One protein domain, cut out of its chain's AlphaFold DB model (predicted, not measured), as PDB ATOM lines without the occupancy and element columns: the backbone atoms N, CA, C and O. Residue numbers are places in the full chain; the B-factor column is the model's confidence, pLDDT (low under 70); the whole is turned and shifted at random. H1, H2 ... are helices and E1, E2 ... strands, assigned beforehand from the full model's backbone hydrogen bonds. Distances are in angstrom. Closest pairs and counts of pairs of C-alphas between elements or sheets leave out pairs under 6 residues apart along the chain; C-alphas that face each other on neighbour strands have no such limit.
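What this domain is: This is residues 82 to 268 of the 780 residues of the protein "Mg-chelatase subunit ChlD" of Halovivax ruber (strain DSM 18193 / JCM 13892 / XH-70) (UniProt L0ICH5). A large sheet of eight strands curls like part of a barrel round one helix, H3, and a long two-stranded hairpin, E7 and E8, lies partly face to face with it. A second ribbon, E1 with E9, makes a small separate sheet at the side of E8, and the short helices H1 and H2 lie near the strands E1 and E3. The printed part has 187 residues, with three named helices and twelve named strands in the order H1 E1 E2 E3 E4 E5 E6 E7 E8 E9 H2 E10 H3 E11 E12, and its class is mostly strand. The large sheet has the order E6 - E5 - E4 - E3 - E2 - E10 - E12 - E11, all antiparallel, as are the two sheets of two strands. The whole is compact, with a radius of gyration of the C-alphas of 17.9 A, and spans 59 by 42 by 27 A.

Where its parts are: The printed part begins with H1, residues 82 to 85, with C-alpha 82 at (292.174, 241.879, 219.870). E1 holds residues 95 to 99. E2, residues 104 to 118, is 41.2 A long from first to last C-alpha, and E3, residues 124 to 138, is 38.4 A long. Then come E4, residues 144 to 148, E5, residues 151 to 156, and E6, residues 159 to 164. E7, residues 167 to 175, is 23.8 A long. E8, residues 178 to 193, is the longest strand, 48.0 A from C-alpha 178 at (268.898, 237.170, 192.927) to C-alpha 193. E9, residues 197 to 208, is 32.6 A long and H2 is residues 209 to 213. E10, residues 219 to 227, is 23.6 A long and H3, residues 232 to 243, 15.8 A. E11, residues 248 to 251, and E12, residues 256 to 262, follow; C-alpha 262 is at (283.029, 234.933, 191.748).

How they stand to each other: The sheet of eight is twisted, with edge strands E6 and E11. E2 to E6 form a meander, each strand the antiparallel neighbour of the one before. E2 and E3 are a hairpin, with N 105 and O 136 2.9 A apart, within hydrogen-bond range. E2 and E10 are also neighbours, with N 113 and O 225 at 2.9 A. E10, H3 and E11 are a split strand-helix-strand unit, two strands running the same way with E12 between them in the sheet, and its crossover is right-handed. H3 is on one face of the sheet, in two layers, and the sheet curls round it; the closest C-alphas of H3 and E6 are those of Ala 234 and Arg 161, 4.2 A apart. E6 runs on into E7 across a break of 2 residues, at 67 degrees. The hairpin E7 and E8, with N 171 and O 182 at 3.0 A, makes a sandwich with the large sheet, two sheets face to face, their strands at 33 degrees. The closest C-alphas of E3 and E8 are those of Gln 133 and Leu 190, 5.7 A apart. E8 and E9 are near each other, with 16 pairs of C-alphas within 10 A. E9 pairs with E1, with N 97 and O 199 at 3.0 A. H2 is on the large sheet at a height of 8.4 A, only just over none of its strands, with 2 C-alphas falling on E3 and 2 on E2. H1 is not on that sheet; the closest C-alphas of H1 and E1 are those of Thr 83 and Arg 95, 7.5 A apart. In H2 and H3 every O i to N i+4 pair is within hydrogen-bond range, and H1 is too short for such a pair.

The domain as a whole: The two C-alphas farthest apart are those of Asp 101 and Pro 268, at 59.2 A. The printed part has no cut and no long link. The mean pLDDT of the printed part is 85.4, and 24 residues are under 70, among them residues 87 to 93, 174 to 180 and 264 to 267.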
ATOM      1  N   HIS A  82     293.288 241.209 219.204       86.12
ATOM      2  CA  HIS A  82     292.174 241.879 219.870       86.12
ATOM      3  C   HIS A  82     292.412 243.389 220.059       86.12
ATOM      4  O   HIS A  82     291.483 244.199 219.959       86.12
ATOM      5  N   THR A  83     293.657 243.791 220.336       85.88
ATOM      6  CA  THR A  83     294.044 245.202 220.475       85.88
ATOM      7  C   THR A  83     293.889 245.955 219.154       85.88
ATOM      8  O   THR A  83     293.439 247.104 219.192       85.88
ATOM      9  N   LEU A  84     294.205 245.308 218.027       85.06
ATOM     10  CA  LEU A  84     294.126 245.851 216.668       85.06
ATOM     11  C   LEU A  84     292.703 245.810 216.082       85.06
ATOM     12  O   LEU A  84     292.329 246.692 215.313       85.06
ATOM     13  N   THR A  85     291.857 244.859 216.480       74.12
ATOM     14  CA  THR A  85     290.523 244.662 215.876       74.12
ATOM     15  C   THR A  85     289.363 245.282 216.673       74.12
ATOM     16  O   THR A  85     288.225 245.335 216.200       74.12
ATOM     17  N   THR A  86     289.605 245.812 217.879       72.50
ATOM     18  CA  THR A  86     288.550 246.440 218.703       72.50
ATOM     19  C   THR A  86     287.995 247.727 218.061       72.50
ATOM     20  O   THR A  86     288.654 248.767 218.074       72.50
ATOM     21  N   GLN A  87     286.737 247.692 217.590       52.72
ATOM     22  CA  GLN A  87     286.034 248.837 216.984       52.72
ATOM     23  C   GLN A  87     285.953 250.079 217.900       52.72
ATOM     24  O   GLN A  87     285.629 249.978 219.087       52.72
ATOM     25  N   GLY A  88     286.176 251.267 217.317       51.00
ATOM     26  CA  GLY A  88     286.100 252.573 217.996       51.00
ATOM     27  C   GLY A  88     287.329 253.476 217.814       51.00
ATOM     28  O   GLY A  88     287.678 254.208 218.738       51.00
ATOM     29  N   TYR A  89     288.001 253.397 216.664       55.25
ATOM     30  CA  TYR A  89     289.185 254.186 216.333       55.25
ATOM     31  C   TYR A  89     288.853 255.673 216.122       55.25
ATOM     32  O   TYR A  89     288.199 256.037 215.150       55.25
ATOM     33  N   ASP A  90     289.334 256.533 217.022       55.56
ATOM     34  CA  ASP A  90     289.814 257.864 216.633       55.56
ATOM     35  C   ASP A  90     291.277 257.673 216.199       55.56
ATOM     36  O   ASP A  90     292.039 257.007 216.915       55.56
ATOM     37  N   SER A  91     291.679 258.265 215.071       54.19
ATOM     38  CA  SER A  91     293.018 258.157 214.452       54.19
ATOM     39  C   SER A  91     294.201 258.596 215.340       54.19
ATOM     40  O   SER A  91     295.340 258.547 214.904       54.19
ATOM     41  N   ASP A  92     293.940 259.028 216.579       57.31
ATOM     42  CA  ASP A  92     294.919 259.550 217.543       57.31
ATOM     43  C   ASP A  92     295.108 258.630 218.778       57.31
ATOM     44  O   ASP A  92     295.713 259.023 219.784       57.31
ATOM     45  N   SER A  93     294.537 257.418 218.780       66.88
ATOM     46  CA  SER A  93     294.564 256.529 219.953       66.88
ATOM     47  C   SER A  93     295.773 255.582 219.969       66.88
ATOM     48  O   SER A  93     295.787 254.546 219.317       66.88
ATOM     49  N   VAL A  94     296.780 255.903 220.791       75.69
ATOM     50  CA  VAL A  94     297.926 255.007 221.028       75.69
ATOM     51  C   VAL A  94     297.573 253.934 222.058       75.69
ATOM     52  O   VAL A  94     297.182 254.253 223.187       75.69
ATOM     53  N   ARG A  95     297.764 252.667 221.692       82.50
ATOM     54  CA  ARG A  95     297.566 251.498 222.563       82.50
ATOM     55  C   ARG A  95     298.896 250.832 222.879       82.50
ATOM     56  O   ARG A  95     299.916 251.166 222.282       82.50
ATOM     57  N   SER A  96     298.894 249.912 223.838       86.38
ATOM     58  CA  SER A  96     300.061 249.086 224.120       86.38
ATOM     59  C   SER A  96     299.703 247.619 224.272       86.38
ATOM     60  O   SER A  96     298.615 247.269 224.728       86.38
ATOM     61  N   PHE A  97     300.651 246.777 223.888       89.12
ATOM     62  CA  PHE A  97     300.635 245.341 224.113       89.12
ATOM     63  C   PHE A  97     301.997 244.929 224.668       89.12
ATOM     64  O   PHE A  97     302.993 245.632 224.488       89.12
ATOM     65  N   ALA A  98     302.040 243.821 225.402       87.94
ATOM     66  CA  ALA A  98     303.270 243.341 226.009       87.94
ATOM     67  C   ALA A  98     303.703 242.038 225.346       87.94
ATOM     68  O   ALA A  98     302.935 241.081 225.336       87.94
ATOM     69  N   LEU A  99     304.938 242.011 224.852       88.81
ATOM     70  CA  LEU A  99     305.615 240.787 224.445       88.81
ATOM     71  C   LEU A  99     306.554 240.358 225.564       88.81
ATOM     72  O   LEU A  99     307.272 241.174 226.153       88.81
ATOM     73  N   SER A 100     306.523 239.080 225.901       85.25
ATOM     74  CA  SER A 100     307.408 238.514 226.912       85.25
ATOM     75  C   SER A 100     308.870 238.445 226.457       85.25
ATOM     76  O   SER A 100     309.224 238.789 225.331       85.25
ATOM     77  N   ASP A 101     309.752 238.045 227.379       73.31
ATOM     78  CA  ASP A 101     311.166 237.810 227.078       73.31
ATOM     79  C   ASP A 101     311.278 236.525 226.237       73.31
ATOM     80  O   ASP A 101     311.338 235.415 226.768       73.31
ATOM     81  N   GLY A 102     311.212 236.703 224.919       68.88
ATOM     82  CA  GLY A 102     311.242 235.676 223.881       68.88
ATOM     83  C   GLY A 102     311.833 236.253 222.591       68.88
ATOM     84  O   GLY A 102     311.927 237.473 222.438       68.88
ATOM     85  N   ALA A 103     312.275 235.393 221.674       77.25
ATOM     86  CA  ALA A 103     312.887 235.805 220.409       77.25
ATOM     87  C   ALA A 103     311.823 236.234 219.380       77.25
ATOM     88  O   ALA A 103     311.706 235.627 218.321       77.25
ATOM     89  N   TYR A 104     311.030 237.256 219.713       90.44
ATOM     90  CA  TYR A 104     310.105 237.865 218.763       90.44
ATOM     91  C   TYR A 104     310.870 238.702 217.746       90.44
ATOM     92  O   TYR A 104     311.676 239.563 218.111       90.44
ATOM     93  N   GLU A 105     310.563 238.500 216.476       90.75
ATOM     94  CA  GLU A 105     311.081 239.302 215.382       90.75
ATOM     95  C   GLU A 105     309.962 239.760 214.453       90.75
ATOM     96  O   GLU A 105     308.952 239.083 214.282       90.75
ATOM     97  N   MET A 106     310.144 240.944 213.870       92.69
ATOM     98  CA  MET A 106     309.306 241.419 212.778       92.69
ATOM     99  C   MET A 106     310.036 241.102 211.478       92.69
ATOM    100  O   MET A 106     311.118 241.639 211.226       92.69
ATOM    101  N   VAL A 107     309.463 240.205 210.685       92.88
ATOM    102  CA  VAL A 107     310.027 239.741 209.417       92.88
ATOM    103  C   VAL A 107     309.007 239.900 208.305       92.88
ATOM    104  O   VAL A 107     307.817 239.675 208.499       92.88
ATOM    105  N   GLN A 108     309.478 240.259 207.116       94.50
ATOM    106  CA  GLN A 108     308.646 240.189 205.925       94.50
ATOM    107  C   GLN A 108     308.585 238.728 205.472       94.50
ATOM    108  O   GLN A 108     309.577 238.206 204.959       94.50
ATOM    109  N   ASP A 109     307.434 238.090 205.657       93.44
ATOM    110  CA  ASP A 109     307.188 236.692 205.296       93.44
ATOM    111  C   ASP A 109     306.088 236.619 204.236       93.44
ATOM    112  O   ASP A 109     304.938 236.298 204.519       93.44
ATOM    113  N   GLY A 110     306.447 236.977 203.007       94.88
ATOM    114  CA  GLY A 110     305.561 236.894 201.852       94.88
ATOM    115  C   GLY A 110     304.873 238.198 201.456       94.88
ATOM    116  O   GLY A 110     305.218 239.292 201.918       94.88
ATOM    117  N   THR A 111     303.923 238.067 200.537       96.75
ATOM    118  CA  THR A 111     303.111 239.155 199.976       96.75
ATOM    119  C   THR A 111     301.670 238.701 199.804       96.75
ATOM    120  O   THR A 111     301.429 237.530 199.507       96.75
ATOM    121  N   ILE A 112     300.725 239.624 199.975       95.88
ATOM    122  CA  ILE A 112     299.317 239.432 199.636       95.88
ATOM    123  C   ILE A 112     298.913 240.457 198.583       95.88
ATOM    124  O   ILE A 112     299.076 241.657 198.783       95.88
ATOM    125  N   THR A 113     298.375 239.973 197.472       96.31
ATOM    126  CA  THR A 113     297.838 240.806 196.401       96.31
ATOM    127  C   THR A 113     296.367 240.464 196.220       96.31
ATOM    128  O   THR A 113     296.010 239.296 196.050       96.31
ATOM    129  N   ILE A 114     295.510 241.480 196.258       93.75
ATOM    130  CA  ILE A 114     294.067 241.356 196.059       93.75
ATOM    131  C   ILE A 114     293.723 242.080 194.766       93.75
ATOM    132  O   ILE A 114     293.959 243.280 194.632       93.75
ATOM    133  N   THR A 115     293.154 241.357 193.811       92.31
ATOM    134  CA  THR A 115     292.801 241.875 192.488       92.31
ATOM    135  C   THR A 115     291.309 241.703 192.261       92.31
ATOM    136  O   THR A 115     290.787 240.593 192.340       92.31
ATOM    137  N   ALA A 116     290.606 242.795 191.974       89.12
ATOM    138  CA  ALA A 116     289.230 242.733 191.499       89.12
ATOM    139  C   ALA A 116     289.238 242.414 190.002       89.12
ATOM    140  O   ALA A 116     289.950 243.072 189.239       89.12
ATOM    141  N   LYS A 117     288.439 241.425 189.593       86.12
ATOM    142  CA  LYS A 117     288.262 241.016 188.198       86.12
ATOM    143  C   LYS A 117     286.902 241.496 187.697       86.12
ATOM    144  O   LYS A 117     285.862 241.210 188.295       86.12
ATOM    145  N   GLY A 118     286.916 242.261 186.617       81.81
ATOM    146  CA  GLY A 118     285.728 242.697 185.904       81.81
ATOM    147  C   GLY A 118     285.245 241.604 184.958       81.81
ATOM    148  O   GLY A 118     286.041 240.849 184.404       81.81
ATOM    149  N   GLN A 119     283.934 241.528 184.756       78.75
ATOM    150  CA  GLN A 119     283.323 240.545 183.865       78.75
ATOM    151  C   GLN A 119     283.754 240.745 182.410       78.75
ATOM    152  O   GLN A 119     283.974 239.791 181.669       78.75
ATOM    153  N   PHE A 120     283.863 242.007 181.995       77.12
ATOM    154  CA  PHE A 120     284.071 242.371 180.603       77.12
ATOM    155  C   PHE A 120     285.496 242.860 180.345       77.12
ATOM    156  O   PHE A 120     286.159 243.439 181.214       77.12
ATOM    157  N   ALA A 121     285.944 242.648 179.103       66.50
ATOM    158  CA  ALA A 121     287.211 243.140 178.561       66.50
ATOM    159  C   ALA A 121     288.476 242.683 179.318       66.50
ATOM    160  O   ALA A 121     289.519 243.321 179.191       66.50
ATOM    161  N   GLY A 122     288.388 241.607 180.116       69.44
ATOM    162  CA  GLY A 122     289.498 241.133 180.954       69.44
ATOM    163  C   GLY A 122     290.039 242.219 181.888       69.44
ATOM    164  O   GLY A 122     291.238 242.259 182.153       69.44
ATOM    165  N   SER A 123     289.177 243.157 182.294       74.94
ATOM    166  CA  SER A 123     289.571 244.267 183.154       74.94
ATOM    167  C   SER A 123     289.904 243.749 184.547       74.94
ATOM    168  O   SER A 123     289.150 242.986 185.141       74.94
ATOM    169  N   GLU A 124     291.048 244.163 185.072       86.00
ATOM    170  CA  GLU A 124     291.497 243.794 186.407       86.00
ATOM    171  C   GLU A 124     292.118 245.017 187.067       86.00
ATOM    172  O   GLU A 124     292.845 245.784 186.428       86.00
ATOM    173  N   THR A 125     291.846 245.190 188.354       87.25
ATOM    174  CA  THR A 125     292.430 246.264 189.154       87.25
ATOM    175  C   THR A 125     292.974 245.665 190.433       87.25
ATOM    176  O   THR A 125     292.238 245.037 191.196       87.25
ATOM    177  N   VAL A 126     294.266 245.885 190.677       90.75
ATOM    178  CA  VAL A 126     294.884 245.580 191.968       90.75
ATOM    179  C   VAL A 126     294.253 246.505 193.000       90.75
ATOM    180  O   VAL A 126     294.419 247.722 192.939       90.75
ATOM    181  N   VAL A 127     293.473 245.913 193.896       88.31
ATOM    182  CA  VAL A 127     292.831 246.605 195.011       88.31
ATOM    183  C   VAL A 127     293.849 246.858 196.103       88.31
ATOM    184  O   VAL A 127     293.870 247.953 196.659       88.31
ATOM    185  N   ASP A 128     294.689 245.858 196.371       89.38
ATOM    186  CA  ASP A 128     295.756 245.961 197.351       89.38
ATOM    187  C   ASP A 128     296.955 245.073 196.997       89.38
ATOM    188  O   ASP A 128     296.797 244.022 196.367       89.38
ATOM    189  N   ASP A 129     298.145 245.497 197.409       92.62
ATOM    190  CA  ASP A 129     299.410 244.781 197.242       92.62
ATOM    191  C   ASP A 129     300.339 245.090 198.422       92.62
ATOM    192  O   ASP A 129     300.993 246.138 198.478       92.62
ATOM    193  N   LEU A 130     300.377 244.172 199.390       92.94
ATOM    194  CA  LEU A 130     301.034 244.376 200.676       92.94
ATOM    195  C   LEU A 130     302.128 243.344 200.918       92.94
ATOM    196  O   LEU A 130     301.983 242.144 200.675       92.94
ATOM    197  N   ALA A 131     303.224 243.819 201.504       93.81
ATOM    198  CA  ALA A 131     304.198 242.949 202.139       93.81
ATOM    199  C   ALA A 131     303.597 242.374 203.426       93.81
ATOM    200  O   ALA A 131     303.132 243.119 204.284       93.81
ATOM    201  N   LEU A 132     303.665 241.059 203.600       93.25
ATOM    202  CA  LEU A 132     303.152 240.412 204.799       93.25
ATOM    203  C   LEU A 132     304.165 240.514 205.943       93.25
ATOM    204  O   LEU A 132     304.964 239.606 206.199       93.25
ATOM    205  N   GLN A 133     304.141 241.654 206.629       95.62
ATOM    206  CA  GLN A 133     304.929 241.864 207.837       95.62
ATOM    207  C   GLN A 133     304.383 240.997 208.965       95.62
ATOM    208  O   GLN A 133     303.221 241.100 209.357       95.62
ATOM    209  N   THR A 134     305.248 240.129 209.472       95.25
ATOM    210  CA  THR A 134     304.887 239.071 210.401       95.25
ATOM    211  C   THR A 134     305.646 239.247 211.701       95.25
ATOM    212  O   THR A 134     306.876 239.315 211.708       95.25
ATOM    213  N   ILE A 135     304.915 239.295 212.813       95.25
ATOM    214  CA  ILE A 135     305.515 239.158 214.143       95.25
ATOM    215  C   ILE A 135     305.654 237.666 214.410       95.25
ATOM    216  O   ILE A 135     304.647 236.994 214.614       95.25
ATOM    217  N   SER A 136     306.884 237.162 214.389       93.12
ATOM    218  CA  SER A 136     307.205 235.743 214.516       93.12
ATOM    219  C   SER A 136     307.928 235.456 215.829       93.12
ATOM    220  O   SER A 136     308.824 236.200 216.226       93.12
ATOM    221  N   LEU A 137     307.545 234.368 216.492       91.38
ATOM    222  CA  LEU A 137     308.256 233.755 217.609       91.38
ATOM    223  C   LEU A 137     308.717 232.359 217.189       91.38
ATOM    224  O   LEU A 137     307.879 231.491 216.945       91.38
ATOM    225  N   GLU A 138     310.026 232.117 217.182       88.12
ATOM    226  CA  GLU A 138     310.587 230.771 217.039       88.12
ATOM    227  C   GLU A 138     310.759 230.120 218.421       88.12
ATOM    228  O   GLU A 138     311.336 230.700 219.347       88.12
ATOM    229  N   THR A 139     310.235 228.908 218.573       82.00
ATOM    230  CA  THR A 139     310.386 228.086 219.779       82.00
ATOM    231  C   THR A 139     311.698 227.298 219.747       82.00
ATOM    232  O   THR A 139     312.258 227.028 218.688       82.00
ATOM    233  N   ASP A 140     312.164 226.832 220.909       74.50
ATOM    234  CA  ASP A 140     313.392 226.026 221.017       74.50
ATOM    235  C   ASP A 140     313.332 224.679 220.248       74.50
ATOM    236  O   ASP A 140     314.368 224.050 220.015       74.50
ATOM    237  N   GLU A 141     312.134 224.225 219.856       71.25
ATOM    238  CA  GLU A 141     311.893 223.001 219.076       71.25
ATOM    239  C   GLU A 141     311.716 223.259 217.565       71.25
ATOM    240  O   GLU A 141     311.470 222.312 216.816       71.25
ATOM    241  N   GLY A 142     311.884 224.507 217.105       75.94
ATOM    242  CA  GLY A 142     311.811 224.895 215.688       75.94
ATOM    243  C   GLY A 142     310.393 225.151 215.162       75.94
ATOM    244  O   GLY A 142     310.196 225.285 213.959       75.94
ATOM    245  N   GLN A 143     309.385 225.210 216.039       86.06
ATOM    246  CA  GLN A 143     308.042 225.672 215.669       86.06
ATOM    247  C   GLN A 143     307.992 227.198 215.672       86.06
ATOM    248  O   GLN A 143     308.630 227.824 216.523       86.06
ATOM    249  N   THR A 144     307.186 227.787 214.792       91.88
ATOM    250  CA  THR A 144     306.984 229.235 214.713       91.88
ATOM    251  C   THR A 144     305.549 229.612 215.064       91.88
ATOM    252  O   THR A 144     304.602 228.926 214.685       91.88
ATOM    253  N   VAL A 145     305.364 230.721 215.774       93.50
ATOM    254  CA  VAL A 145     304.051 231.331 216.020       93.50
ATOM    255  C   VAL A 145     304.072 232.730 215.419       93.50
ATOM    256  O   VAL A 145     304.898 233.545 215.824       93.50
ATOM    257  N   GLY A 146     303.207 232.985 214.438       94.69
ATOM    258  CA  GLY A 146     303.234 234.199 213.623       94.69
ATOM    259  C   GLY A 146     301.909 234.949 213.634       94.69
ATOM    260  O   GLY A 146     300.857 234.324 213.530       94.69
ATOM    261  N   TYR A 147     301.959 236.279 213.727       95.88
ATOM    262  CA  TYR A 147     300.819 237.159 213.452       95.88
ATOM    263  C   TYR A 147     300.999 237.822 212.090       95.88
ATOM    264  O   TYR A 147     301.994 238.525 211.899       95.88
ATOM    265  N   GLN A 148     300.058 237.615 211.171       94.38
ATOM    266  CA  GLN A 148     300.147 238.074 209.785       94.38
ATOM    267  C   GLN A 148     298.748 238.419 209.249       94.38
ATOM    268  O   GLN A 148     297.838 237.597 209.328       94.38
ATOM    269  N   ALA A 149     298.573 239.630 208.705       92.81
ATOM    270  CA  ALA A 149     297.336 240.098 208.058       92.81
ATOM    271  C   ALA A 149     296.032 239.898 208.867       92.81
ATOM    272  O   ALA A 149     294.973 239.665 208.288       92.81
ATOM    273  N   GLY A 150     296.091 239.989 210.199       91.06
ATOM    274  CA  GLY A 150     294.921 239.790 211.067       91.06
ATOM    275  C   GLY A 150     294.717 238.351 211.548       91.06
ATOM    276  O   GLY A 150     293.795 238.099 212.311       91.06
ATOM    277  N   GLY A 151     295.555 237.405 211.118       92.75
ATOM    278  CA  GLY A 151     295.525 236.015 211.566       92.75
ATOM    279  C   GLY A 151     296.680 235.666 212.503       92.75
ATOM    280  O   GLY A 151     297.756 236.267 212.446       92.75
ATOM    281  N   VAL A 152     296.467 234.646 213.338       96.00
ATOM    282  CA  VAL A 152     297.520 233.998 214.137       96.00
ATOM    283  C   VAL A 152     297.708 232.580 213.619       96.00
ATOM    284  O   VAL A 152     296.763 231.787 213.577       96.00
ATOM    285  N   PHE A 153     298.943 232.243 213.272       96.00
ATOM    286  CA  PHE A 153     299.306 230.980 212.648       96.00
ATOM    287  C   PHE A 153     300.382 230.252 213.451       96.00
ATOM    288  O   PHE A 153     301.250 230.868 214.070       96.00
ATOM    289  N   VAL A 154     300.344 228.920 213.410       94.19
ATOM    290  CA  VAL A 154     301.389 228.060 213.980       94.19
ATOM    291  C   VAL A 154     302.046 227.285 212.852       94.19
ATOM    292  O   VAL A 154     301.367 226.571 212.115       94.19
ATOM    293  N   GLY A 155     303.358 227.434 212.713       90.81
ATOM    294  CA  GLY A 155     304.190 226.822 211.691       90.81
ATOM    295  C   GLY A 155     305.179 225.807 212.258       90.81
ATOM    296  O   GLY A 155     305.549 225.817 213.431       90.81
ATOM    297  N   THR A 156     305.605 224.911 211.386       86.88
ATOM    298  CA  THR A 156     306.684 223.932 211.550       86.88
ATOM    299  C   THR A 156     307.487 223.918 210.251       86.88
ATOM    300  O   THR A 156     307.017 224.463 209.253       86.88
ATOM    301  N   ASP A 157     308.635 223.237 210.222       76.06
ATOM    302  CA  ASP A 157     309.472 223.129 209.014       76.06
ATOM    303  C   ASP A 157     308.706 222.680 207.748       76.06
ATOM    304  O   ASP A 157     309.053 223.100 206.646       76.06
ATOM    305  N   ASP A 158     307.665 221.848 207.900       81.56
ATOM    306  CA  ASP A 158     306.954 221.204 206.783       81.56
ATOM    307  C   ASP A 158     305.441 221.518 206.727       81.56
ATOM    308  O   ASP A 158     304.743 220.999 205.857       81.56
ATOM    309  N   SER A 159     304.879 222.279 207.675       90.62
ATOM    310  CA  SER A 159     303.425 222.519 207.738       90.62
ATOM    311  C   SER A 159     303.046 223.735 208.579       90.62
ATOM    312  O   SER A 159     303.782 224.107 209.491       90.62
ATOM    313  N   SER A 160     301.868 224.306 208.336       95.44
ATOM    314  CA  SER A 160     301.291 225.378 209.153       95.44
ATOM    315  C   SER A 160     299.780 225.213 209.336       95.44
ATOM    316  O   SER A 160     299.114 224.570 208.526       95.44
ATOM    317  N   ARG A 161     299.246 225.755 210.437       95.12
ATOM    318  CA  ARG A 161     297.824 225.702 210.809       95.12
ATOM    319  C   ARG A 161     297.319 227.048 211.321       95.12
ATOM    320  O   ARG A 161     298.067 227.800 211.949       95.12
ATOM    321  N   VAL A 162     296.032 227.300 211.111       96.00
ATOM    322  CA  VAL A 162     295.324 228.469 211.640       96.00
ATOM    323  C   VAL A 162     295.082 228.288 213.141       96.00
ATOM    324  O   VAL A 162     294.684 227.208 213.587       96.00
ATOM    325  N   HIS A 163     295.356 229.330 213.929       94.75
ATOM    326  CA  HIS A 163     294.954 229.430 215.337       94.75
ATOM    327  C   HIS A 163     293.883 230.507 215.531       94.75
ATOM    328  O   HIS A 163     292.865 230.224 216.157       94.75
ATOM    329  N   SER A 164     294.094 231.690 214.950       94.31
ATOM    330  CA  SER A 164     293.083 232.743 214.822       94.31
ATOM    331  C   SER A 164     292.928 233.111 213.352       94.31
ATOM    332  O   SER A 164     293.926 233.305 212.656       94.31
ATOM    333  N   GLU A 165     291.684 233.171 212.890       93.94
ATOM    334  CA  GLU A 165     291.341 233.452 211.499       93.94
ATOM    335  C   GLU A 165     291.521 234.944 211.187       93.94
ATOM    336  O   GLU A 165     291.120 235.787 211.994       93.94
ATOM    337  N   PRO A 166     292.091 235.285 210.019       92.94
ATOM    338  CA  PRO A 166     291.997 236.629 209.469       92.94
ATOM    339  C   PRO A 166     290.539 237.078 209.329       92.94
ATOM    340  O   PRO A 166     289.642 236.272 209.089       92.94
ATOM    341  N   ALA A 167     290.302 238.386 209.412       90.81
ATOM    342  CA  ALA A 167     288.972 238.970 209.265       90.81
ATOM    343  C   ALA A 167     288.547 239.054 207.786       90.81
ATOM    344  O   ALA A 167     288.477 240.140 207.209       90.81
ATOM    345  N   LEU A 168     288.276 237.898 207.179       92.25
ATOM    346  CA  LEU A 168     287.740 237.746 205.828       92.25
ATOM    347  C   LEU A 168     286.406 236.999 205.901       92.25
ATOM    348  O   LEU A 168     286.302 235.998 206.602       92.25
ATOM    349  N   SER A 169     285.402 237.477 205.168       90.56
ATOM    350  CA  SER A 169     284.174 236.735 204.910       90.56
ATOM    351  C   SER A 169     283.766 236.791 203.439       90.56
ATOM    352  O   SER A 169     283.912 237.814 202.765       90.56
ATOM    353  N   TYR A 170     283.235 235.680 202.944       91.88
ATOM    354  CA  TYR A 170     282.745 235.474 201.593       91.88
ATOM    355  C   TYR A 170     281.379 234.774 201.651       91.88
ATOM    356  O   TYR A 170     281.242 233.551 201.685       91.88
ATOM    357  N   GLU A 171     280.318 235.578 201.683       86.75
ATOM    358  CA  GLU A 171     278.966 235.102 201.982       86.75
ATOM    359  C   GLU A 171     278.015 235.260 200.796       86.75
ATOM    360  O   GLU A 171     278.123 236.184 199.999       86.75
ATOM    361  N   THR A 172     277.009 234.387 200.704       81.94
ATOM    362  CA  THR A 172     275.906 234.565 199.740       81.94
ATOM    363  C   THR A 172     274.787 235.357 200.393       81.94
ATOM    364  O   THR A 172     274.276 234.945 201.436       81.94
ATOM    365  N   ARG A 173     274.360 236.456 199.771       73.62
ATOM    366  CA  ARG A 173     273.172 237.204 200.183       73.62
ATOM    367  C   ARG A 173     272.093 237.061 199.123       73.62
ATOM    368  O   ARG A 173     272.345 237.260 197.945       73.62
ATOM    369  N   ASN A 174     270.883 236.749 199.570       62.94
ATOM    370  CA  ASN A 174     269.711 236.699 198.705       62.94
ATOM    371  C   ASN A 174     268.943 238.006 198.885       62.94
ATOM    372  O   ASN A 174     268.342 238.222 199.943       62.94
ATOM    373  N   ALA A 175     268.965 238.871 197.877       52.62
ATOM    374  CA  ALA A 175     268.129 240.063 197.827       52.62
ATOM    375  C   ALA A 175     267.134 239.884 196.677       52.62
ATOM    376  O   ALA A 175     267.541 239.677 195.543       52.62
ATOM    377  N   THR A 176     265.831 239.894 196.991       47.28
ATOM    378  CA  THR A 176     264.731 239.927 196.004       47.28
ATOM    379  C   THR A 176     264.949 239.026 194.777       47.28
ATOM    380  O   THR A 176     264.969 239.501 193.659       47.28
ATOM    381  N   GLY A 177     265.138 237.719 194.967       49.03
ATOM    382  CA  GLY A 177     265.172 236.771 193.844       49.03
ATOM    383  C   GLY A 177     266.511 236.610 193.117       49.03
ATOM    384  O   GLY A 177     266.619 235.658 192.353       49.03
ATOM    385  N   ASP A 178     267.536 237.416 193.415       54.62
ATOM    386  CA  ASP A 178     268.898 237.170 192.927       54.62
ATOM    387  C   ASP A 178     269.875 236.943 194.091       54.62
ATOM    388  O   ASP A 178     269.865 237.649 195.109       54.62
ATOM    389  N   ALA A 179     270.681 235.891 193.979       61.25
ATOM    390  CA  ALA A 179     271.697 235.551 194.964       61.25
ATOM    391  C   ALA A 179     273.015 236.188 194.519       61.25
ATOM    392  O   ALA A 179     273.464 235.927 193.417       61.25
ATOM    393  N   SER A 180     273.665 236.992 195.356       68.94
ATOM    394  CA  SER A 180     274.988 237.548 195.040       68.94
ATOM    395  C   SER A 180     275.984 237.279 196.159       68.94
ATOM    396  O   SER A 180     275.630 237.206 197.347       68.94
ATOM    397  N   LYS A 181     277.249 237.076 195.790       83.38
ATOM    398  CA  LYS A 181     278.329 236.828 196.744       83.38
ATOM    399  C   LYS A 181     278.890 238.160 197.218       83.38
ATOM    400  O   LYS A 181     278.940 239.132 196.480       83.38
ATOM    401  N   HIS A 182     279.257 238.219 198.486       84.88
ATOM    402  CA  HIS A 182     279.781 239.419 199.113       84.88
ATOM    403  C   HIS A 182     281.112 239.094 199.768       84.88
ATOM    404  O   HIS A 182     281.156 238.237 200.649       84.88
ATOM    405  N   LEU A 183     282.162 239.798 199.355       88.62
ATOM    406  CA  LEU A 183     283.482 239.743 199.966       88.62
ATOM    407  C   LEU A 183     283.648 240.914 200.933       88.62
ATOM    408  O   LEU A 183     283.517 242.073 200.535       88.62
ATOM    409  N   SER A 184     283.993 240.608 202.179       90.00
ATOM    410  CA  SER A 184     284.515 241.572 203.141       90.00
ATOM    411  C   SER A 184     285.882 241.099 203.615       90.00
ATOM    412  O   SER A 184     286.002 239.972 204.080       90.00
ATOM    413  N   PHE A 185     286.918 241.926 203.505       91.12
ATOM    414  CA  PHE A 185     288.248 241.571 203.998       91.12
ATOM    415  C   PHE A 185     288.915 242.757 204.684       91.12
ATOM    416  O   PHE A 185     289.144 243.793 204.073       91.12
ATOM    417  N   SER A 186     289.224 242.605 205.969       90.81
ATOM    418  CA  SER A 186     290.023 243.560 206.735       90.81
ATOM    419  C   SER A 186     291.463 243.068 206.851       90.81
ATOM    420  O   SER A 186     291.744 242.130 207.598       90.81
ATOM    421  N   VAL A 187     292.370 243.704 206.116       90.56
ATOM    422  CA  VAL A 187     293.793 243.369 206.086       90.56
ATOM    423  C   VAL A 187     294.553 244.260 207.063       90.56
ATOM    424  O   VAL A 187     294.380 245.478 207.090       90.56
ATOM    425  N   VAL A 188     295.410 243.656 207.881       91.81
ATOM    426  CA  VAL A 188     296.268 244.374 208.835       91.81
ATOM    427  C   VAL A 188     297.694 244.450 208.288       91.81
ATOM    428  O   VAL A 188     298.354 243.419 208.153       91.81
ATOM    429  N   ASP A 189     298.181 245.663 208.027       92.31
ATOM    430  CA  ASP A 189     299.578 245.959 207.688       92.31
ATOM    431  C   ASP A 189     300.326 246.475 208.926       92.31
ATOM    432  O   ASP A 189     299.871 247.395 209.612       92.31
ATOM    433  N   LEU A 190     301.482 245.883 209.227       92.75
ATOM    434  CA  LEU A 190     302.296 246.228 210.392       92.75
ATOM    435  C   LEU A 190     303.610 246.873 209.968       92.75
ATOM    436  O   LEU A 190     304.335 246.349 209.130       92.75
ATOM    437  N   GLN A 191     303.978 247.971 210.619       92.38
ATOM    438  CA  GLN A 191     305.228 248.682 210.358       92.38
ATOM    439  C   GLN A 191     305.976 248.988 211.658       92.38
ATOM    440  O   GLN A 191     305.415 248.936 212.751       92.38
ATOM    441  N   GLY A 192     307.250 249.357 211.547       91.19
ATOM    442  CA  GLY A 192     308.056 249.804 212.684       91.19
ATOM    443  C   GLY A 192     308.975 248.722 213.244       91.19
ATOM    444  O   GLY A 192     309.581 247.969 212.487       91.19
ATOM    445  N   ASN A 193     309.180 248.716 214.563       89.25
ATOM    446  CA  ASN A 193     310.112 247.795 215.224       89.25
ATOM    447  C   ASN A 193     309.552 247.310 216.564       89.25
ATOM    448  O   ASN A 193     308.925 248.078 217.291       89.25
ATOM    449  N   LEU A 194     309.880 246.071 216.927       90.44
ATOM    450  CA  LEU A 194     309.497 245.462 218.201       90.44
ATOM    451  C   LEU A 194     310.574 245.648 219.274       90.44
ATOM    452  O   LEU A 194     311.773 245.659 218.980       90.44
ATOM    453  N   SER A 195     310.148 245.715 220.533       85.94
ATOM    454  CA  SER A 195     311.008 245.498 221.694       85.94
ATOM    455  C   SER A 195     310.416 244.458 222.646       85.94
ATOM    456  O   SER A 195     309.231 244.126 222.608       85.94
ATOM    457  N   THR A 196     311.266 243.909 223.511       84.25
ATOM    458  CA  THR A 196     310.824 243.060 224.621       84.25
ATOM    459  C   THR A 196     310.077 243.906 225.652       84.25
ATOM    460  O   THR A 196     310.584 244.950 226.070       84.25
ATOM    461  N   GLY A 197     308.938 243.431 226.150       85.81
ATOM    462  CA  GLY A 197     308.103 244.160 227.099       85.81
ATOM    463  C   GLY A 197     307.002 244.962 226.407       85.81
ATOM    464  O   GLY A 197     306.319 244.453 225.526       85.81
ATOM    465  N   GLU A 198     306.767 246.192 226.866       88.56
ATOM    466  CA  GLU A 198     305.659 247.020 226.380       88.56
ATOM    467  C   GLU A 198     305.990 247.667 225.026       88.56
ATOM    468  O   GLU A 198     306.916 248.471 224.926       88.56
ATOM    469  N   ASN A 199     305.179 247.360 224.018       90.31
ATOM    470  CA  ASN A 199     305.201 247.954 222.686       90.31
ATOM    471  C   ASN A 199     303.994 248.875 222.528       90.31
ATOM    472  O   ASN A 199     302.913 248.576 223.041       90.31
ATOM    473  N   ARG A 200     304.165 249.992 221.820       89.50
ATOM    474  CA  ARG A 200     303.067 250.908 221.481       89.50
ATOM    475  C   ARG A 200     302.613 250.662 220.053       89.50
ATOM    476  O   ARG A 200     303.454 250.415 219.198       89.50
ATOM    477  N   VAL A 201     301.314 250.774 219.807       89.19
ATOM    478  CA  VAL A 201     300.730 250.657 218.469       89.19
ATOM    479  C   VAL A 201     299.740 251.784 218.199       89.19
ATOM    480  O   VAL A 201     298.986 252.187 219.091       89.19
ATOM    481  N   GLU A 202     299.779 252.309 216.980       87.44
ATOM    482  CA  GLU A 202     298.962 253.427 216.509       87.44
ATOM    483  C   GLU A 202     298.512 253.170 215.063       87.44
ATOM    484  O   GLU A 202     299.333 252.806 214.222       87.44
ATOM    485  N   GLU A 203     297.219 253.357 214.770       87.75
ATOM    486  CA  GLU A 203     296.691 253.315 213.398       87.75
ATOM    487  C   GLU A 203     297.182 254.553 212.642       87.75
ATOM    488  O   GLU A 203     296.935 255.684 213.063       87.75
ATOM    489  N   ARG A 204     297.898 254.353 211.535       86.31
ATOM    490  CA  ARG A 204     298.448 255.440 210.715       86.31
ATOM    491  C   ARG A 204     297.595 255.768 209.508       86.31
ATOM    492  O   ARG A 204     297.488 256.942 209.151       86.31
ATOM    493  N   SER A 205     296.980 254.762 208.908       84.06
ATOM    494  CA  SER A 205     296.077 254.933 207.777       84.06
ATOM    495  C   SER A 205     295.057 253.813 207.729       84.06
ATOM    496  O   SER A 205     295.303 252.699 208.193       84.06
ATOM    497  N   ARG A 206     293.924 254.145 207.119       84.25
ATOM    498  CA  ARG A 206     292.885 253.207 206.739       84.25
ATOM    499  C   ARG A 206     292.515 253.475 205.295       84.25
ATOM    500  O   ARG A 206     292.052 254.573 204.980       84.25
ATOM    501  N   GLU A 207     292.719 252.487 204.446       83.69
ATOM    502  CA  GLU A 207     292.404 252.561 203.024       83.69
ATOM    503  C   GLU A 207     291.229 251.629 202.736       83.69
ATOM    504  O   GLU A 207     291.158 250.522 203.262       83.69
ATOM    505  N   ARG A 208     290.256 252.106 201.956       81.50
ATOM    506  CA  ARG A 208     289.095 251.314 201.540       81.50
ATOM    507  C   ARG A 208     289.143 251.101 200.041       81.50
ATOM    508  O   ARG A 208     289.298 252.064 199.289       81.50
ATOM    509  N   SER A 209     288.876 249.874 199.614       74.69
ATOM    510  CA  SER A 209     288.818 249.487 198.205       74.69
ATOM    511  C   SER A 209     287.842 250.318 197.386       74.69
ATOM    512  O   SER A 209     288.038 250.438 196.184       74.69
ATOM    513  N   ARG A 210     286.815 250.917 198.006       70.56
ATOM    514  CA  ARG A 210     285.779 251.696 197.312       70.56
ATOM    515  C   ARG A 210     286.357 252.765 196.382       70.56
ATOM    516  O   ARG A 210     285.837 252.913 195.286       70.56
ATOM    517  N   GLU A 211     287.421 253.462 196.789       67.94
ATOM    518  CA  GLU A 211     288.076 254.482 195.949       67.94
ATOM    519  C   GLU A 211     288.843 253.850 194.775       67.94
ATOM    520  O   GLU A 211     288.788 254.337 193.648       67.94
ATOM    521  N   THR A 212     289.516 252.721 195.009       72.00
ATOM    522  CA  THR A 212     290.250 251.975 193.974       72.00
ATOM    523  C   THR A 212     289.304 251.324 192.963       72.00
ATOM    524  O   THR A 212     289.579 251.327 191.759       72.00
ATOM    525  N   LEU A 213     288.163 250.819 193.439       70.94
ATOM    526  CA  LEU A 213     287.150 250.147 192.635       70.94
ATOM    527  C   LEU A 213     286.413 251.089 191.682       70.94
ATOM    528  O   LEU A 213     285.871 250.602 190.700       70.94
ATOM    529  N   GLU A 214     286.434 252.414 191.880       67.38
ATOM    530  CA  GLU A 214     285.854 253.365 190.910       67.38
ATOM    531  C   GLU A 214     286.456 253.213 189.497       67.38
ATOM    532  O   GLU A 214     285.832 253.592 188.502       67.38
ATOM    533  N   ASN A 215     287.661 252.640 189.405       66.69
ATOM    534  CA  ASN A 215     288.391 252.433 188.157       66.69
ATOM    535  C   ASN A 215     288.054 251.113 187.447       66.69
ATOM    536  O   ASN A 215     288.534 250.895 186.337       66.69
ATOM    537  N   ILE A 216     287.252 250.237 188.057       70.69
ATOM    538  CA  ILE A 216     286.811 248.970 187.463       70.69
ATOM    539  C   ILE A 216     285.284 248.878 187.489       70.69
ATOM    540  O   ILE A 216     284.637 249.150 188.496       70.69
ATOM    541  N   ARG A 217     284.688 248.516 186.350       72.56
ATOM    542  CA  ARG A 217     283.235 248.327 186.214       72.56
ATOM    543  C   ARG A 217     282.915 246.837 186.160       72.56
ATOM    544  O   ARG A 217     283.764 246.051 185.750       72.56
ATOM    545  N   TYR A 218     281.683 246.474 186.521       76.94
ATOM    546  CA  TYR A 218     281.179 245.098 186.410       76.94
ATOM    547  C   TYR A 218     282.063 244.088 187.148       76.94
ATOM    548  O   TYR A 218     282.464 243.077 186.579       76.94
ATOM    549  N   VAL A 219     282.436 244.391 188.397       79.75
ATOM    550  CA  VAL A 219     283.220 243.461 189.221       79.75
ATOM    551  C   VAL A 219     282.428 242.163 189.345       79.75
ATOM    552  O   VAL A 219     281.330 242.171 189.899       79.75
ATOM    553  N   ALA A 220     282.988 241.088 188.799       81.50
ATOM    554  CA  ALA A 220     282.379 239.763 188.766       81.50
ATOM    555  C   ALA A 220     283.194 238.736 189.542       81.50
ATOM    556  O   ALA A 220     282.667 237.680 189.863       81.50
ATOM    557  N   GLY A 221     284.443 239.042 189.896       87.25
ATOM    558  CA  GLY A 221     285.265 238.134 190.675       87.25
ATOM    559  C   GLY A 221     286.395 238.813 191.430       87.25
ATOM    560  O   GLY A 221     286.650 240.014 191.308       87.25
ATOM    561  N   VAL A 222     287.089 238.002 192.213       90.94
ATOM    562  CA  VAL A 222     288.274 238.364 192.978       90.94
ATOM    563  C   VAL A 222     289.364 237.321 192.763       90.94
ATOM    564  O   VAL A 222     289.101 236.117 192.764       90.94
ATOM    565  N   GLU A 223     290.600 237.788 192.611       94.69
ATOM    566  CA  GLU A 223     291.792 236.979 192.831       94.69
ATOM    567  C   GLU A 223     292.492 237.431 194.113       94.69
ATOM    568  O   GLU A 223     292.831 238.605 194.260       94.69
ATOM    569  N   ILE A 224     292.725 236.494 195.034       96.75
ATOM    570  CA  ILE A 224     293.572 236.715 196.214       96.75
ATOM    571  C   ILE A 224     294.796 235.831 196.060       96.75
ATOM    572  O   ILE A 224     294.683 234.607 195.994       96.75
ATOM    573  N   ARG A 225     295.974 236.442 196.016       97.81
ATOM    574  CA  ARG A 225     297.240 235.742 195.849       97.81
ATOM    575  C   ARG A 225     298.130 235.988 197.055       97.81
ATOM    576  O   ARG A 225     298.469 237.126 197.350       97.81
ATOM    577  N   ILE A 226     298.522 234.911 197.725       97.38
ATOM    578  CA  ILE A 226     299.425 234.930 198.876       97.38
ATOM    579  C   ILE A 226     300.685 234.173 198.483       97.38
ATOM    580  O   ILE A 226     300.603 232.987 198.174       97.38
ATOM    581  N   GLU A 227     301.841 234.835 198.462       97.31
ATOM    582  CA  GLU A 227     303.091 234.257 197.949       97.31
ATOM    583  C   GLU A 227     304.215 234.285 198.976       97.31
ATOM    584  O   GLU A 227     304.325 235.220 199.765       97.31
ATOM    585  N   ASN A 228     305.116 233.300 198.890       94.88
ATOM    586  CA  ASN A 228     306.381 233.246 199.627       94.88
ATOM    587  C   ASN A 228     306.238 233.395 201.153       94.88
ATOM    588  O   ASN A 228     307.103 234.005 201.780       94.88
ATOM    589  N   THR A 229     305.165 232.863 201.744       94.00
ATOM    590  CA  THR A 229     304.984 232.853 203.203       94.00
ATOM    591  C   THR A 229     305.188 231.461 203.775       94.00
ATOM    592  O   THR A 229     304.689 230.477 203.229       94.00
ATOM    593  N   THR A 230     305.853 231.364 204.922       92.69
ATOM    594  CA  THR A 230     305.970 230.115 205.692       92.69
ATOM    595  C   THR A 230     304.615 229.568 206.173       92.69
ATOM    596  O   THR A 230     304.472 228.367 206.417       92.69
ATOM    597  N   TYR A 231     303.575 230.407 206.228       96.25
ATOM    598  CA  TYR A 231     302.231 230.041 206.684       96.25
ATOM    599  C   TYR A 231     301.283 229.583 205.561       96.25
ATOM    600  O   TYR A 231     300.071 229.498 205.757       96.25
ATOM    601  N   HIS A 232     301.810 229.230 204.384       95.81
ATOM    602  CA  HIS A 232     300.998 228.919 203.202       95.81
ATOM    603  C   HIS A 232     300.008 227.749 203.371       95.81
ATOM    604  O   HIS A 232     298.955 227.769 202.746       95.81
ATOM    605  N   HIS A 233     300.293 226.735 204.201       96.50
ATOM    606  CA  HIS A 233     299.331 225.650 204.469       96.50
ATOM    607  C   HIS A 233     298.153 226.120 205.334       96.50
ATOM    608  O   HIS A 233     297.022 225.668 205.146       96.50
ATOM    609  N   ALA A 234     298.404 227.039 206.269       96.69
ATOM    610  CA  ALA A 234     297.349 227.648 207.065       96.69
ATOM    611  C   ALA A 234     296.445 228.536 206.198       96.69
ATOM    612  O   ALA A 234     295.226 228.432 206.298       96.69
ATOM    613  N   TRP A 235     297.039 229.340 205.310       97.12
ATOM    614  CA  TRP A 235     296.301 230.143 204.332       97.12
ATOM    615  C   TRP A 235     295.479 229.293 203.365       97.12
ATOM    616  O   TRP A 235     294.318 229.613 203.138       97.12
ATOM    617  N   ASP A 236     296.038 228.197 202.845       97.38
ATOM    618  CA  ASP A 236     295.300 227.242 202.007       97.38
ATOM    619  C   ASP A 236     294.074 226.682 202.736       97.38
ATOM    620  O   ASP A 236     292.970 226.710 202.199       97.38
ATOM    621  N   THR A 237     294.250 226.251 203.991       95.81
ATOM    622  CA  THR A 237     293.151 225.720 204.808       95.81
ATOM    623  C   THR A 237     292.065 226.775 205.026       95.81
ATOM    624  O   THR A 237     290.902 226.521 204.732       95.81
ATOM    625  N   PHE A 238     292.447 227.970 205.489       96.69
ATOM    626  CA  PHE A 238     291.515 229.066 205.757       96.69
ATOM    627  C   PHE A 238     290.727 229.478 204.508       96.69
ATOM    628  O   PHE A 238     289.500 229.515 204.521       96.69
ATOM    629  N   LEU A 239     291.428 229.747 203.404       97.06
ATOM    630  CA  LEU A 239     290.798 230.206 202.170       97.06
ATOM    631  C   LEU A 239     289.946 229.100 201.532       97.06
ATOM    632  O   LEU A 239     288.903 229.394 200.954       97.06
ATOM    633  N   SER A 240     290.344 227.832 201.658       95.31
ATOM    634  CA  SER A 240     289.550 226.694 201.175       95.31
ATOM    635  C   SER A 240     288.269 226.471 201.976       95.31
ATOM    636  O   SER A 240     287.287 225.980 201.405       95.31
ATOM    637  N   ASP A 241     288.271 226.803 203.267       94.75
ATOM    638  CA  ASP A 241     287.080 226.760 204.117       94.75
ATOM    639  C   ASP A 241     286.120 227.915 203.785       94.75
ATOM    640  O   ASP A 241     284.910 227.695 203.718       94.75
ATOM    641  N   GLU A 242     286.653 229.102 203.485       93.62
ATOM    642  CA  GLU A 242     285.853 230.304 203.221       93.62
ATOM    643  C   GLU A 242     285.300 230.369 201.783       93.62
ATOM    644  O   GLU A 242     284.115 230.624 201.570       93.62
ATOM    645  N   PHE A 243     286.122 230.070 200.771       93.00
ATOM    646  CA  PHE A 243     285.731 230.137 199.353       93.00
ATOM    647  C   PHE A 243     285.296 228.789 198.764       93.00
ATOM    648  O   PHE A 243     284.664 228.735 197.705       93.00
ATOM    649  N   GLY A 244     285.610 227.687 199.448       92.75
ATOM    650  CA  GLY A 244     285.451 226.333 198.934       92.75
ATOM    651  C   GLY A 244     286.664 225.866 198.125       92.75
ATOM    652  O   GLY A 244     287.283 226.611 197.369       92.75
ATOM    653  N   HIS A 245     286.973 224.572 198.225       91.38
ATOM    654  CA  HIS A 245     288.210 223.989 197.690       91.38
ATOM    655  C   HIS A 245     288.364 224.097 196.159       91.38
ATOM    656  O   HIS A 245     289.464 223.939 195.647       91.38
ATOM    657  N   SER A 246     287.281 224.312 195.404       91.25
ATOM    658  CA  SER A 246     287.353 224.468 193.942       91.25
ATOM    659  C   SER A 246     287.856 225.840 193.499       91.25
ATOM    660  O   SER A 246     288.335 225.955 192.377       91.25
ATOM    661  N   ALA A 247     287.726 226.855 194.355       90.94
ATOM    662  CA  ALA A 247     288.165 228.223 194.090       90.94
ATOM    663  C   ALA A 247     289.630 228.456 194.496       90.94
ATOM    664  O   ALA A 247     290.202 229.487 194.160       90.94
ATOM    665  N   VAL A 248     290.248 227.517 195.225       96.75
ATOM    666  CA  VAL A 248     291.584 227.682 195.811       96.75
ATOM    667  C   VAL A 248     292.575 226.720 195.173       96.75
ATOM    668  O   VAL A 248     292.343 225.516 195.076       96.75
ATOM    669  N   THR A 249     293.716 227.254 194.746       97.50
ATOM    670  CA  THR A 249     294.847 226.476 194.240       97.50
ATOM    671  C   THR A 249     296.067 226.688 195.124       97.50
ATOM    672  O   THR A 249     296.597 227.798 195.222       97.50
ATOM    673  N   HIS A 250     296.565 225.599 195.715       97.06
ATOM    674  CA  HIS A 250     297.772 225.611 196.538       97.06
ATOM    675  C   HIS A 250     298.998 225.090 195.781       97.06
ATOM    676  O   HIS A 250     299.087 223.922 195.397       97.06
ATOM    677  N   TYR A 251     299.987 225.960 195.591       95.31
ATOM    678  CA  TYR A 251     301.278 225.634 194.996       95.31
ATOM    679  C   TYR A 251     302.328 225.406 196.092       95.31
ATOM    680  O   TYR A 251     303.175 226.266 196.337       95.31
ATOM    681  N   GLU A 252     302.312 224.225 196.719       91.38
ATOM    682  CA  GLU A 252     303.204 223.868 197.843       91.38
ATOM    683  C   GLU A 252     304.684 224.210 197.600       91.38
ATOM    684  O   GLU A 252     305.344 224.785 198.458       91.38
ATOM    685  N   HIS A 253     305.212 223.909 196.409       88.69
ATOM    686  CA  HIS A 253     306.636 224.103 196.095       88.69
ATOM    687  C   HIS A 253     307.047 225.578 196.011       88.69
ATOM    688  O   HIS A 253     308.226 225.890 196.170       88.69
ATOM    689  N   ASN A 254     306.088 226.457 195.722       88.62
ATOM    690  CA  ASN A 254     306.303 227.895 195.590       88.62
ATOM    691  C   ASN A 254     305.848 228.655 196.840       88.62
ATOM    692  O   ASN A 254     306.011 229.868 196.884       88.62
ATOM    693  N   GLN A 255     305.284 227.956 197.836       94.81
ATOM    694  CA  GLN A 255     304.706 228.569 199.033       94.81
ATOM    695  C   GLN A 255     303.648 229.627 198.680       94.81
ATOM    696  O   GLN A 255     303.606 230.705 199.270       94.81
ATOM    697  N   THR A 256     302.817 229.310 197.681       96.38
ATOM    698  CA  THR A 256     301.822 230.230 197.116       96.38
ATOM    699  C   THR A 256     300.423 229.635 197.187       96.38
ATOM    700  O   THR A 256     300.225 228.484 196.797       96.38
ATOM    701  N   VAL A 257     299.446 230.433 197.613       97.56
ATOM    702  CA  VAL A 257     298.011 230.121 197.574       97.56
ATOM    703  C   VAL A 257     297.327 231.151 196.680       97.56
ATOM    704  O   VAL A 257     297.575 232.348 196.820       97.56
ATOM    705  N   VAL A 258     296.497 230.692 195.746       97.81
ATOM    706  CA  VAL A 258     295.716 231.555 194.850       97.81
ATOM    707  C   VAL A 258     294.244 231.211 194.994       97.81
ATOM    708  O   VAL A 258     293.877 230.046 194.861       97.81
ATOM    709  N   VAL A 259     293.417 232.218 195.244       97.19
ATOM    710  CA  VAL A 259     291.958 232.140 195.189       97.19
ATOM    711  C   VAL A 259     291.497 232.775 193.890       97.19
ATOM    712  O   VAL A 259     291.937 233.875 193.581       97.19
ATOM    713  N   GLU A 260     290.593 232.119 193.173       93.00
ATOM    714  CA  GLU A 260     289.793 232.702 192.097       93.00
ATOM    715  C   GLU A 260     288.319 232.446 192.420       93.00
ATOM    716  O   GLU A 260     287.864 231.301 192.399       93.00
ATOM    717  N   ALA A 261     287.588 233.500 192.781       89.81
ATOM    718  CA  ALA A 261     286.205 233.390 193.234       89.81
ATOM    719  C   ALA A 261     285.298 234.436 192.582       89.81
ATOM    720  O   ALA A 261     285.713 235.573 192.361       89.81
ATOM    721  N   ASP A 262     284.050 234.055 192.323       86.50
ATOM    722  CA  ASP A 262     283.029 234.933 191.748       86.50
ATOM    723  C   ASP A 262     282.423 235.858 192.824       86.50
ATOM    724  O   ASP A 262     282.292 235.485 193.980       86.50
ATOM    725  N   ILE A 263     282.033 237.078 192.473       79.56
ATOM    726  CA  ILE A 263     281.394 238.053 193.377       79.56
ATOM    727  C   ILE A 263     279.952 238.295 192.933       79.56
ATOM    728  O   ILE A 263     279.009 238.147 193.710       79.56
ATOM    729  N   ASP A 264     279.767 238.605 191.656       69.88
ATOM    730  CA  ASP A 264     278.449 238.721 191.047       69.88
ATOM    731  C   ASP A 264     278.201 237.514 190.141       69.88
ATOM    732  O   ASP A 264     279.133 236.863 189.664       69.88
ATOM    733  N   HIS A 265     276.930 237.200 189.914       62.75
ATOM    734  CA  HIS A 265     276.569 236.242 188.882       62.75
ATOM    735  C   HIS A 265     277.024 236.770 187.518       62.75
ATOM    736  O   HIS A 265     277.103 237.975 187.299       62.75
ATOM    737  N   ASN A 266     277.322 235.855 186.595       62.84
ATOM    738  CA  ASN A 266     277.753 236.154 185.229       62.84
ATOM    739  C   ASN A 266     276.583 236.742 184.408       62.84
ATOM    740  O   ASN A 266     276.042 236.081 183.516       62.84
ATOM    741  N   ARG A 267     276.127 237.942 184.788       68.25
ATOM    742  CA  ARG A 267     274.932 238.614 184.271       68.25
ATOM    743  C   ARG A 267     275.227 239.164 182.880       68.25
ATOM    744  O   ARG A 267     276.218 239.872 182.717       68.25
ATOM    745  N   PRO A 268     274.412 238.876 181.856       75.38
ATOM    746  CA  PRO A 268     274.646 239.441 180.533       75.38
ATOM    747  C   PRO A 268     274.592 240.973 180.593       75.38
ATOM    748  O   PRO A 268     273.856 241.550 181.396       75.38
TER     749      PRO A 268